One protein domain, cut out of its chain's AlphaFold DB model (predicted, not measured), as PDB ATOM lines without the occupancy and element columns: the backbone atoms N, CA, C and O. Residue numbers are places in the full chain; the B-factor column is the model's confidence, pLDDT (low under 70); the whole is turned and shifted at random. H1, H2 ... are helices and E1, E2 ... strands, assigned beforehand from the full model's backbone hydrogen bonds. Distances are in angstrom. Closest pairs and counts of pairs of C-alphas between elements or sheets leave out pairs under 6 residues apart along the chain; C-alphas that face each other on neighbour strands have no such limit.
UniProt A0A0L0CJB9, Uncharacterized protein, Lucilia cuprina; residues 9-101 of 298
ATOM      1  N   TRP A   9     146.131 201.882 238.232       87.50
ATOM      2  CA  TRP A   9     147.227 201.127 237.627       87.50
ATOM      3  C   TRP A   9     147.156 201.221 236.105       87.50
ATOM      4  O   TRP A   9     146.142 200.894 235.500       87.50
ATOM      5  N   LEU A  10     148.249 201.677 235.507       87.19
ATOM      6  CA  LEU A  10     148.462 201.742 234.072       87.19
ATOM      7  C   LEU A  10     149.293 200.522 233.680       87.19
ATOM      8  O   LEU A  10     150.499 200.504 233.919       87.19
ATOM      9  N   GLU A  11     148.649 199.483 233.158       81.38
ATOM     10  CA  GLU A  11     149.309 198.200 232.870       81.38
ATOM     11  C   GLU A  11     150.019 198.199 231.508       81.38
ATOM     12  O   GLU A  11     151.078 197.598 231.376       81.38
ATOM     13  N   ASN A  12     149.513 198.974 230.543       77.69
ATOM     14  CA  ASN A  12     150.010 199.003 229.159       77.69
ATOM     15  C   ASN A  12     150.907 200.211 228.839       77.69
ATOM     16  O   ASN A  12     151.234 200.459 227.681       77.69
ATOM     17  N   GLU A  13     151.273 201.009 229.842       81.88
ATOM     18  CA  GLU A  13     152.090 202.203 229.626       81.88
ATOM     19  C   GLU A  13     153.581 201.860 229.642       81.88
ATOM     20  O   GLU A  13     154.099 201.270 230.593       81.88
ATOM     21  N   THR A  14     154.297 202.296 228.605       83.12
ATOM     22  CA  THR A  14     155.740 202.085 228.501       83.12
ATOM     23  C   THR A  14     156.498 203.077 229.374       83.12
ATOM     24  O   THR A  14     156.395 204.296 229.205       83.12
ATOM     25  N   TYR A  15     157.327 202.557 230.269       86.19
ATOM     26  CA  TYR A  15     158.309 203.327 231.022       86.19
ATOM     27  C   TYR A  15     159.674 202.657 230.939       86.19
ATOM     28  O   TYR A  15     159.798 201.465 230.660       86.19
ATOM     29  N   HIS A  16     160.711 203.448 231.179       84.06
ATOM     30  CA  HIS A  16     162.090 203.030 230.993       84.06
ATOM     31  C   HIS A  16     162.905 203.309 232.246       84.06
ATOM     32  O   HIS A  16     162.567 204.173 233.050       84.06
ATOM     33  N   TYR A  17     164.023 202.620 232.384       82.06
ATOM     34  CA  TYR A  17     164.985 202.850 233.444       82.06
ATOM     35  C   TYR A  17     166.298 203.367 232.887       82.06
ATOM     36  O   TYR A  17     166.658 203.128 231.739       82.06
ATOM     37  N   MET A  18     167.044 204.066 233.727       76.50
ATOM     38  CA  MET A  18     168.356 204.597 233.398       76.50
ATOM     39  C   MET A  18     169.288 204.427 234.588       76.50
ATOM     40  O   MET A  18     168.915 204.748 235.719       76.50
ATOM     41  N   ARG A  19     170.521 203.976 234.346       70.62
ATOM     42  CA  ARG A  19     171.548 203.947 235.394       70.62
ATOM     43  C   ARG A  19     171.978 205.364 235.764       70.62
ATOM     44  O   ARG A  19     172.278 206.186 234.905       70.62
ATOM     45  N   ASN A  20     172.025 205.644 237.058       70.75
ATOM     46  CA  ASN A  20     172.593 206.869 237.602       70.75
ATOM     47  C   ASN A  20     174.108 206.713 237.840       70.75
ATOM     48  O   ASN A  20     174.648 205.609 237.811       70.75
ATOM     49  N   GLN A  21     174.795 207.822 238.138       68.50
ATOM     50  CA  GLN A  21     176.247 207.843 238.394       68.50
ATOM     51  C   GLN A  21     176.690 206.925 239.550       68.50
ATOM     52  O   GLN A  21     177.835 206.493 239.600       68.50
ATOM     53  N   LYS A  22     175.784 206.603 240.480       57.53
ATOM     54  CA  LYS A  22     176.025 205.700 241.615       57.53
ATOM     55  C   LYS A  22     175.582 204.259 241.327       57.53
ATOM     56  O   LYS A  22     175.382 203.497 242.269       57.53
ATOM     57  N   GLN A  23     175.392 203.894 240.055       58.78
ATOM     58  CA  GLN A  23     174.935 202.572 239.595       58.78
ATOM     59  C   GLN A  23     173.520 202.163 240.067       58.78
ATOM     60  O   GLN A  23     173.117 201.012 239.915       58.78
ATOM     61  N   GLY A  24     172.740 203.088 240.635       63.03
ATOM     62  CA  GLY A  24     171.316 202.889 240.923       63.03
ATOM     63  C   GLY A  24     170.439 203.196 239.706       63.03
ATOM     64  O   GLY A  24     170.922 203.740 238.720       63.03
ATOM     65  N   LEU A  25     169.142 202.889 239.777       76.56
ATOM     66  CA  LEU A  25     168.201 203.158 238.685       76.56
ATOM     67  C   LEU A  25     167.375 204.420 238.945       76.56
ATOM     68  O   LEU A  25     166.886 204.644 240.054       76.56
ATOM     69  N   ASN A  26     167.198 205.206 237.890       85.56
ATOM     70  CA  ASN A  26     166.178 206.236 237.771       85.56
ATOM     71  C   ASN A  26     165.093 205.734 236.814       85.56
ATOM     72  O   ASN A  26     165.406 205.066 235.832       85.56
ATOM     73  N   LEU A  27     163.842 206.078 237.092       88.38
ATOM     74  CA  LEU A  27     162.699 205.764 236.238       88.38
ATOM     75  C   LEU A  27     162.416 206.953 235.315       88.38
ATOM     76  O   LEU A  27     162.410 208.096 235.770       88.38
ATOM     77  N   ILE A  28     162.156 206.678 234.042       89.31
ATOM     78  CA  ILE A  28     161.742 207.636 233.021       89.31
ATOM     79  C   ILE A  28     160.337 207.272 232.554       89.31
ATOM     80  O   ILE A  28     160.112 206.187 232.015       89.31
ATOM     81  N   PHE A  29     159.397 208.196 232.727       90.31
ATOM     82  CA  PHE A  29     158.029 208.040 232.249       90.31
ATOM     83  C   PHE A  29     157.524 209.360 231.669       90.31
ATOM     84  O   PHE A  29     157.564 210.385 232.350       90.31
ATOM     85  N   ARG A  30     157.093 209.336 230.398       87.81
ATOM     86  CA  ARG A  30     156.623 210.512 229.636       87.81
ATOM     87  C   ARG A  30     157.542 211.734 229.765       87.81
ATOM     88  O   ARG A  30     157.105 212.834 230.089       87.81
ATOM     89  N   GLY A  31     158.847 211.505 229.619       87.81
ATOM     90  CA  GLY A  31     159.871 212.548 229.704       87.81
ATOM     91  C   GLY A  31     160.224 213.028 231.119       87.81
ATOM     92  O   GLY A  31     161.189 213.776 231.294       87.81
ATOM     93  N   TYR A  32     159.508 212.586 232.155       90.62
ATOM     94  CA  TYR A  32     159.827 212.893 233.548       90.62
ATOM     95  C   TYR A  32     160.777 211.860 234.143       90.62
ATOM     96  O   TYR A  32     160.606 210.656 233.960       90.62
ATOM     97  N   MET A  33     161.763 212.344 234.901       91.12
ATOM     98  CA  MET A  33     162.712 211.507 235.626       91.12
ATOM     99  C   MET A  33     162.313 211.399 237.098       91.12
ATOM    100  O   MET A  33     162.036 212.397 237.768       91.12
ATOM    101  N   TYR A  34     162.357 210.182 237.621       90.44
ATOM    102  CA  TYR A  34     162.098 209.881 239.015       90.44
ATOM    103  C   TYR A  34     163.292 209.163 239.642       90.44
ATOM    104  O   TYR A  34     163.975 208.359 239.005       90.44
ATOM    105  N   LYS A  35     163.521 209.443 240.924       87.25
ATOM    106  CA  LYS A  35     164.488 208.750 241.776       87.25
ATOM    107  C   LYS A  35     163.751 207.799 242.716       87.25
ATOM    108  O   LYS A  35     162.637 208.086 243.161       87.25
ATOM    109  N   LYS A  36     164.389 206.675 243.024       83.50
ATOM    110  CA  LYS A  36     163.865 205.673 243.955       83.50
ATOM    111  C   LYS A  36     163.781 206.255 245.370       83.50
ATOM    112  O   LYS A  36     164.786 206.731 245.895       83.50
ATOM    113  N   GLU A  37     162.593 206.219 245.968       84.88
ATOM    114  CA  GLU A  37     162.348 206.629 247.360       84.88
ATOM    115  C   GLU A  37     162.361 205.413 248.287       84.88
ATOM    116  O   GLU A  37     163.066 205.409 249.294       84.88
ATOM    117  N   ALA A  38     161.625 204.360 247.921       75.00
ATOM    118  CA  ALA A  38     161.537 203.124 248.691       75.00
ATOM    119  C   ALA A  38     161.247 201.918 247.788       75.00
ATOM    120  O   ALA A  38     160.673 202.066 246.711       75.00
ATOM    121  N   SER A  39     161.615 200.723 248.249       74.31
ATOM    122  CA  SER A  39     161.239 199.440 247.639       74.31
ATOM    123  C   SER A  39     160.451 198.601 248.627       74.31
ATOM    124  O   SER A  39     160.804 198.538 249.805       74.31
ATOM    125  N   PHE A  40     159.444 197.907 248.114       72.31
ATOM    126  CA  PHE A  40     158.606 196.946 248.821       72.31
ATOM    127  C   PHE A  40     158.560 195.620 248.047       72.31
ATOM    128  O   PHE A  40     159.168 195.488 246.988       72.31
ATOM    129  N   ARG A  41     157.835 194.627 248.583       65.00
ATOM    130  CA  ARG A  41     157.798 193.252 248.051       65.00
ATOM    131  C   ARG A  41     157.340 193.147 246.596       65.00
ATOM    132  O   ARG A  41     157.871 192.336 245.856       65.00
ATOM    133  N   SER A  42     156.349 193.924 246.197       68.50
ATOM    134  CA  SER A  42     155.796 193.864 244.840       68.50
ATOM    135  C   SER A  42     155.803 195.216 244.150       68.50
ATOM    136  O   SER A  42     155.381 195.308 243.002       68.50
ATOM    137  N   THR A  43     156.265 196.263 244.837       79.19
ATOM    138  CA  THR A  43     156.178 197.637 244.357       79.19
ATOM    139  C   THR A  43     157.412 198.458 244.690       79.19
ATOM    140  O   THR A  43     158.084 198.244 245.699       79.19
ATOM    141  N   ILE A  44     157.698 199.446 243.849       82.75
ATOM    142  CA  ILE A  44     158.761 200.425 244.073       82.75
ATOM    143  C   ILE A  44     158.135 201.814 244.053       82.75
ATOM    144  O   ILE A  44     157.403 202.150 243.123       82.75
ATOM    145  N   ASN A  45     158.434 202.615 245.074       85.56
ATOM    146  CA  ASN A  45     157.992 203.998 245.178       85.56
ATOM    147  C   ASN A  45     159.048 204.936 244.596       85.56
ATOM    148  O   ASN A  45     160.232 204.885 244.951       85.56
ATOM    149  N   TRP A  46     158.580 205.845 243.752       91.38
ATOM    150  CA  TRP A  46     159.391 206.795 243.014       91.38
ATOM    151  C   TRP A  46     158.914 208.217 243.281       91.38
ATOM    152  O   TRP A  46     157.713 208.499 243.308       91.38
ATOM    153  N   ILE A  47     159.867 209.130 243.426       91.88
ATOM    154  CA  ILE A  47     159.614 210.566 243.579       91.88
ATOM    155  C   ILE A  47     160.294 211.327 242.455       91.88
ATOM    156  O   ILE A  47     161.361 210.925 241.987       91.88
ATOM    157  N   CYS A  48     159.693 212.433 242.022       92.38
ATOM    158  CA  CYS A  48     160.275 213.255 240.971       92.38
ATOM    159  C   CYS A  48     161.713 213.688 241.320       92.38
ATOM    160  O   CYS A  48     162.016 214.076 242.457       92.38
ATOM    161  N   SER A  49     162.621 213.631 240.339       89.69
ATOM    162  CA  SER A  49     164.014 214.057 240.522       89.69
ATOM    163  C   SER A  49     164.135 215.552 240.815       89.69
ATOM    164  O   SER A  49     165.025 215.958 241.559       89.69
ATOM    165  N   SER A  50     163.213 216.357 240.284       84.06
ATOM    166  CA  SER A  50     163.143 217.810 240.475       84.06
ATOM    167  C   SER A  50     162.400 218.195 241.765       84.06
ATOM    168  O   SER A  50     161.798 219.255 241.839       84.06
ATOM    169  N   GLY A  51     162.381 217.313 242.771       72.06
ATOM    170  CA  GLY A  51     161.706 217.504 244.063       72.06
ATOM    171  C   GLY A  51     162.618 217.917 245.222       72.06
ATOM    172  O   GLY A  51     162.255 217.716 246.378       72.06
ATOM    173  N   ASN A  52     163.824 218.418 244.941       65.00
ATOM    174  CA  ASN A  52     164.841 218.703 245.964       65.00
ATOM    175  C   ASN A  52     164.754 220.114 246.579       65.00
ATOM    176  O   ASN A  52     165.490 220.390 247.527       65.00
ATOM    177  N   GLY A  53     163.885 220.997 246.077       64.25
ATOM    178  CA  GLY A  53     163.679 222.329 246.649       64.25
ATOM    179  C   GLY A  53     163.113 222.286 248.070       64.25
ATOM    180  O   GLY A  53     162.294 221.423 248.407       64.25
ATOM    181  N   LYS A  54     163.500 223.239 248.930       60.09
ATOM    182  CA  LYS A  54     162.890 223.365 250.267       60.09
ATOM    183  C   LYS A  54     161.461 223.913 250.161       60.09
ATOM    184  O   LYS A  54     160.584 223.489 250.925       60.09
ATOM    185  N   ARG A  55     161.209 224.781 249.172       58.25
ATOM    186  CA  ARG A  55     159.924 225.449 248.893       58.25
ATOM    187  C   ARG A  55     159.411 225.142 247.479       58.25
ATOM    188  O   ARG A  55     160.193 224.827 246.591       58.25
ATOM    189  N   VAL A  56     158.096 225.248 247.264       58.06
ATOM    190  CA  VAL A  56     157.448 225.003 245.950       58.06
ATOM    191  C   VAL A  56     157.991 225.942 244.869       58.06
ATOM    192  O   VAL A  56     158.235 225.493 243.754       58.06
ATOM    193  N   SER A  57     158.292 227.188 245.239       64.31
ATOM    194  CA  SER A  57     158.938 228.198 244.392       64.31
ATOM    195  C   SER A  57     160.396 227.885 244.016       64.31
ATOM    196  O   SER A  57     160.952 228.550 243.155       64.31
ATOM    197  N   GLU A  58     161.029 226.891 244.647       65.00
ATOM    198  CA  GLU A  58     162.446 226.530 244.474       65.00
ATOM    199  C   GLU A  58     162.613 225.143 243.823       65.00
ATOM    200  O   GLU A  58     163.523 224.394 244.177       65.00
ATOM    201  N   ASN A  59     161.721 224.744 242.910       64.31
ATOM    202  CA  ASN A  59     161.705 223.389 242.333       64.31
ATOM    203  C   ASN A  59     161.475 222.291 243.392       64.31
ATOM    204  O   ASN A  59     162.244 221.335 243.517       64.31
ATOM    205  N   LYS A  60     160.407 222.410 244.191       77.94
ATOM    206  CA  LYS A  60     159.904 221.298 245.018       77.94
ATOM    207  C   LYS A  60     158.745 220.613 244.307       77.94
ATOM    208  O   LYS A  60     157.581 220.795 244.665       77.94
ATOM    209  N   CYS A  61     159.060 219.831 243.280       88.56
ATOM    210  CA  CYS A  61     158.084 218.920 242.697       88.56
ATOM    211  C   CYS A  61     157.706 217.830 243.709       88.56
ATOM    212  O   CYS A  61     158.574 217.213 244.327       88.56
ATOM    213  N   THR A  62     156.407 217.585 243.878       90.06
ATOM    214  CA  THR A  62     155.888 216.566 244.811       90.06
ATOM    215  C   THR A  62     155.259 215.369 244.103       90.06
ATOM    216  O   THR A  62     154.673 214.506 244.760       90.06
ATOM    217  N   ALA A  63     155.395 215.301 242.776       91.81
ATOM    218  CA  ALA A  63     154.895 214.200 241.976       91.81
ATOM    219  C   ALA A  63     155.578 212.881 242.357       91.81
ATOM    220  O   ALA A  63     156.790 212.818 242.606       91.81
ATOM    221  N   ARG A  64     154.773 211.820 242.392       93.44
ATOM    222  CA  ARG A  64     155.189 210.465 242.764       93.44
ATOM    223  C   ARG A  64     154.575 209.446 241.824       93.44
ATOM    224  O   ARG A  64     153.508 209.692 241.262       93.44
ATOM    225  N   CYS A  65     155.200 208.286 241.715       93.25
ATOM    226  CA  CYS A  65     154.589 207.125 241.086       93.25
ATOM    227  C   CYS A  65     155.067 205.830 241.740       93.25
ATOM    228  O   CYS A  65     156.047 205.813 242.485       93.25
ATOM    229  N   ILE A  66     154.340 204.750 241.484       89.88
ATOM    230  CA  ILE A  66     154.616 203.419 242.014       89.88
ATOM    231  C   ILE A  66     154.661 202.454 240.835       89.88
ATOM    232  O   ILE A  66     153.752 202.475 240.013       89.88
ATOM    233  N   THR A  67     155.684 201.612 240.741       85.75
ATOM    234  CA  THR A  67     155.756 200.540 239.729       85.75
ATOM    235  C   THR A  67     155.585 199.184 240.399       85.75
ATOM    236  O   THR A  67     156.008 199.046 241.548       85.75
ATOM    237  N   LYS A  68     154.997 198.189 239.720       79.56
ATOM    238  CA  LYS A  68     155.064 196.785 240.177       79.56
ATOM    239  C   LYS A  68     156.287 196.079 239.590       79.56
ATOM    240  O   LYS A  68     156.814 196.507 238.569       79.56
ATOM    241  N   VAL A  69     156.699 194.982 240.222       67.31
ATOM    242  CA  VAL A  69     157.770 194.099 239.714       67.31
ATOM    243  C   VAL A  69     157.384 193.359 238.429       67.31
ATOM    244  O   VAL A  69     158.233 193.146 237.577       67.31
ATOM    245  N   GLU A  70     156.105 193.024 238.268       68.31
ATOM    246  CA  GLU A  70     155.548 192.343 237.085       68.31
ATOM    247  C   GLU A  70     155.182 193.313 235.950       68.31
ATOM    248  O   GLU A  70     154.691 192.899 234.907       68.31
ATOM    249  N   GLY A  71     155.402 194.614 236.153       76.75
ATOM    250  CA  GLY A  71     154.988 195.651 235.218       76.75
ATOM    251  C   GLY A  71     153.758 196.438 235.656       76.75
ATOM    252  O   GLY A  71     153.019 196.090 236.576       76.75
ATOM    253  N   GLY A  72     153.590 197.587 235.013       84.38
ATOM    254  CA  GLY A  72     152.558 198.564 235.337       84.38
ATOM    255  C   GLY A  72     153.016 199.671 236.288       84.38
ATOM    256  O   GLY A  72     153.928 199.508 237.110       84.38
ATOM    257  N   LEU A  73     152.382 200.832 236.142       90.50
ATOM    258  CA  LEU A  73     152.730 202.076 236.822       90.50
ATOM    259  C   LEU A  73     151.474 202.763 237.355       90.50
ATOM    260  O   LEU A  73     150.463 202.854 236.676       90.50
ATOM    261  N   LYS A  74     151.531 203.288 238.575       92.50
ATOM    262  CA  LYS A  74     150.455 204.062 239.197       92.50
ATOM    263  C   LYS A  74     150.954 205.451 239.553       92.50
ATOM    264  O   LYS A  74     151.882 205.598 240.351       92.50
ATOM    265  N   LEU A  75     150.325 206.476 238.986       92.31
ATOM    266  CA  LEU A  75     150.630 207.870 239.302       92.31
ATOM    267  C   LEU A  75     150.009 208.278 240.642       92.31
ATOM    268  O   LEU A  75     148.875 207.917 240.967       92.31
ATOM    269  N   GLY A  76     150.771 209.031 241.433       89.19
ATOM    270  CA  GLY A  76     150.300 209.651 242.667       89.19
ATOM    271  C   GLY A  76     149.384 210.849 242.402       89.19
ATOM    272  O   GLY A  76     149.251 211.308 241.274       89.19
ATOM    273  N   LYS A  77     148.773 211.376 243.470       89.00
ATOM    274  CA  LYS A  77     147.774 212.459 243.389       89.00
ATOM    275  C   LYS A  77     148.307 213.779 242.828       89.00
ATOM    276  O   LYS A  77     147.549 214.532 242.232       89.00
ATOM    277  N   ASN A  78     149.588 214.062 243.046       89.19
ATOM    278  CA  ASN A  78     150.165 215.361 242.726       89.19
ATOM    279  C   ASN A  78     150.770 215.336 241.314       89.19
ATOM    280  O   ASN A  78     151.643 214.496 241.065       89.19
ATOM    281  N   PRO A  79     150.358 216.249 240.413       89.06
ATOM    282  CA  PRO A  79     150.982 216.390 239.105       89.06
ATOM    283  C   PRO A  79     152.380 217.009 239.224       89.06
ATOM    284  O   PRO A  79     152.756 217.576 240.258       89.06
ATOM    285  N   HIS A  80     153.160 216.912 238.147       88.94
ATOM    286  CA  HIS A  80     154.399 217.682 238.027       88.94
ATOM    287  C   HIS A  80     154.084 219.170 237.881       88.94
ATOM    288  O   HIS A  80     153.104 219.547 237.245       88.94
ATOM    289  N   ASN A  81     154.934 220.012 238.461       88.19
ATOM    290  CA  ASN A  81     154.840 221.474 238.401       88.19
ATOM    291  C   ASN A  81     155.973 222.103 237.571       88.19
ATOM    292  O   ASN A  81     156.303 223.271 237.745       88.19
ATOM    293  N   HIS A  82     156.600 221.310 236.709       86.75
ATOM    294  CA  HIS A  82     157.684 221.707 235.818       86.75
ATOM    295  C   HIS A  82     157.553 220.921 234.509       86.75
ATOM    296  O   HIS A  82     156.920 219.862 234.514       86.75
ATOM    297  N   PRO A  83     158.150 221.390 233.401       87.00
ATOM    298  CA  PRO A  83     158.128 220.651 232.145       87.00
ATOM    299  C   PRO A  83     158.897 219.317 232.239       87.00
ATOM    300  O   PRO A  83     159.740 219.141 233.136       87.00
ATOM    301  N   PRO A  84     158.628 218.368 231.321       89.44
ATOM    302  CA  PRO A  84     159.408 217.144 231.185       89.44
ATOM    303  C   PRO A  84     160.893 217.446 230.971       89.44
ATOM    304  O   PRO A  84     161.261 218.435 230.342       89.44
ATOM    305  N   LYS A  85     161.756 216.571 231.489       86.00
ATOM    306  CA  LYS A  85     163.211 216.696 231.327       86.00
ATOM    307  C   LYS A  85     163.681 216.228 229.946       86.00
ATOM    308  O   LYS A  85     164.723 216.674 229.479       86.00
ATOM    309  N   PHE A  86     162.929 215.323 229.330       85.44
ATOM    310  CA  PHE A  86     163.191 214.780 228.005       85.44
ATOM    311  C   PHE A  86     161.944 214.953 227.145       85.44
ATOM    312  O   PHE A  86     160.830 214.771 227.641       85.44
ATOM    313  N   THR A  87     162.125 215.290 225.875       81.75
ATOM    314  CA  THR A  87     161.066 215.170 224.868       81.75
ATOM    315  C   THR A  87     161.012 213.725 224.371       81.75
ATOM    316  O   THR A  87     161.971 212.973 224.550       81.75
ATOM    317  N   GLU A  88     159.889 213.309 223.783       66.44
ATOM    318  CA  GLU A  88     159.724 211.933 223.284       66.44
ATOM    319  C   GLU A  88     160.761 211.590 222.203       66.44
ATOM    320  O   GLU A  88     161.313 210.492 222.215       66.44
ATOM    321  N   ASP A  89     161.132 212.579 221.387       69.00
ATOM    322  CA  ASP A  89     162.142 212.449 220.328       69.00
ATOM    323  C   ASP A  89     163.593 212.564 220.834       69.00
ATOM    324  O   ASP A  89     164.533 212.258 220.103       69.00
ATOM    325  N   ALA A  90     163.803 212.998 222.084       74.06
ATOM    326  CA  ALA A  90     165.126 213.173 222.695       74.06
ATOM    327  C   ALA A  90     165.281 212.343 223.979       74.06
ATOM    328  O   ALA A  90     165.854 212.787 224.984       74.06
ATOM    329  N   LEU A  91     164.751 211.120 223.961       72.44
ATOM    330  CA  LEU A  91     165.003 210.151 225.015       72.44
ATOM    331  C   LEU A  91     166.468 209.672 224.970       72.44
ATOM    332  O   LEU A  91     167.026 209.467 223.892       72.44
ATOM    333  N   PRO A  92     167.128 209.470 226.121       72.62
ATOM    334  CA  PRO A  92     168.520 209.025 226.137       72.62
ATOM    335  C   PRO A  92     168.704 207.626 225.530       72.62
ATOM    336  O   PRO A  92     167.865 206.756 225.719       72.62
ATOM    337  N   ALA A  93     169.832 207.362 224.865       68.06
ATOM    338  CA  ALA A  93     170.068 206.069 224.203       68.06
ATOM    339  C   ALA A  93     170.188 204.875 225.177       68.06
ATOM    340  O   ALA A  93     169.854 203.746 224.837       68.06
ATOM    341  N   ASN A  94     170.623 205.120 226.419       72.44
ATOM    342  CA  ASN A  94     170.913 204.078 227.416       72.44
ATOM    343  C   ASN A  94     169.691 203.696 228.272       72.44
ATOM    344  O   ASN A  94     169.809 203.521 229.492       72.44
ATOM    345  N   LEU A  95     168.509 203.628 227.657       75.56
ATOM    346  CA  LEU A  95     167.279 203.248 228.345       75.56
ATOM    347  C   LEU A  95     167.146 201.729 228.448       75.56
ATOM    348  O   LEU A  95     167.283 200.993 227.478       75.56
ATOM    349  N   ILE A  96     166.839 201.270 229.656       73.56
ATOM    350  CA  ILE A  96     166.635 199.866 229.993       73.56
ATOM    351  C   ILE A  96     165.126 199.628 230.108       73.56
ATOM    352  O   ILE A  96     164.449 200.306 230.883       73.56
ATOM    353  N   LYS A  97     164.587 198.681 229.336       69.00
ATOM    354  CA  LYS A  97     163.177 198.262 229.437       69.00
ATOM    355  C   LYS A  97     162.948 197.408 230.685       69.00
ATOM    356  O   LYS A  97     163.890 196.816 231.209       69.00
ATOM    357  N   ILE A  98     161.695 197.318 231.133       62.88
ATOM    358  CA  ILE A  98     161.325 196.500 232.296       62.88
ATOM    359  C   ILE A  98     161.713 195.026 232.135       62.88
ATOM    360  O   ILE A  98     162.253 194.450 233.072       62.88
ATOM    361  N   ASP A  99     161.566 194.461 230.935       54.19
ATOM    362  CA  ASP A  99     161.930 193.064 230.653       54.19
ATOM    363  C   ASP A  99     163.432 192.801 230.846       54.19
ATOM    364  O   ASP A  99     163.837 191.716 231.251       54.19
ATOM    365  N   GLY A 100     164.267 193.827 230.642       49.09
ATOM    366  CA  GLY A 100     165.709 193.778 230.905       49.09
ATOM    367  C   GLY A 100     166.083 193.914 232.387       49.09
ATOM    368  O   GLY A 100     167.266 193.865 232.725       49.09
ATOM    369  N   LEU A 101     165.097 194.126 233.261       50.78
ATOM    370  CA  LEU A 101     165.241 194.274 234.711       50.78
ATOM    371  C   LEU A 101     164.387 193.286 235.499       50.78
ATOM    372  O   LEU A 101     164.426 193.331 236.731       50.78
TER     373      LEU A 101
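This is residues 9 to 101 of the 298 residues of an uncharacterized protein of Lucilia cuprina (UniProt A0A0L0CJB9). With little regular structure, one strongly twisted, curled sheet of six strands makes the body, and residues 9 to 15 bridge its edges from E6 to E1. Of two long loops, 49 to 63 and 76 to 97, the second returns to E1 before H1. The 93 printed residues hold 35 in named elements, mostly strand: E1 to E6, an antiparallel meander, each strand beside the one before, then H1. The whole is compact, radius of gyration of the C-alphas 12.9 A, spanning 38 by 29 by 27 A.

E3 is residues 32 to 39, 19.5 A; E4, 43 to 48, 16.5 A; E5, 64 to 68; E6, 73 to 75; E2, 25 to 29; E1, 16 to 19, from C-alpha 16 (162.090, 203.030, 230.993); H1, 98 to 101, to C-alpha 101 (165.241, 194.274, 234.711).

Hairpin E3 and E4 is antiparallel at 136 degrees, N 35 to O 47 2.8 A, within hydrogen-bond range. Edge strands E1 and E6 are apart. H1, too short for an O i to N i+4 pair, only grazes the sheet; the closest C-alphas of E1 and H1, His 16 and Ile 98, are 6.7 A apart.

The printed part has no cut. Links E4 to E5 and E6 to H1 are long. Confidence is under 70 in 24 residues, among them 52 to 59 and 97 to 101.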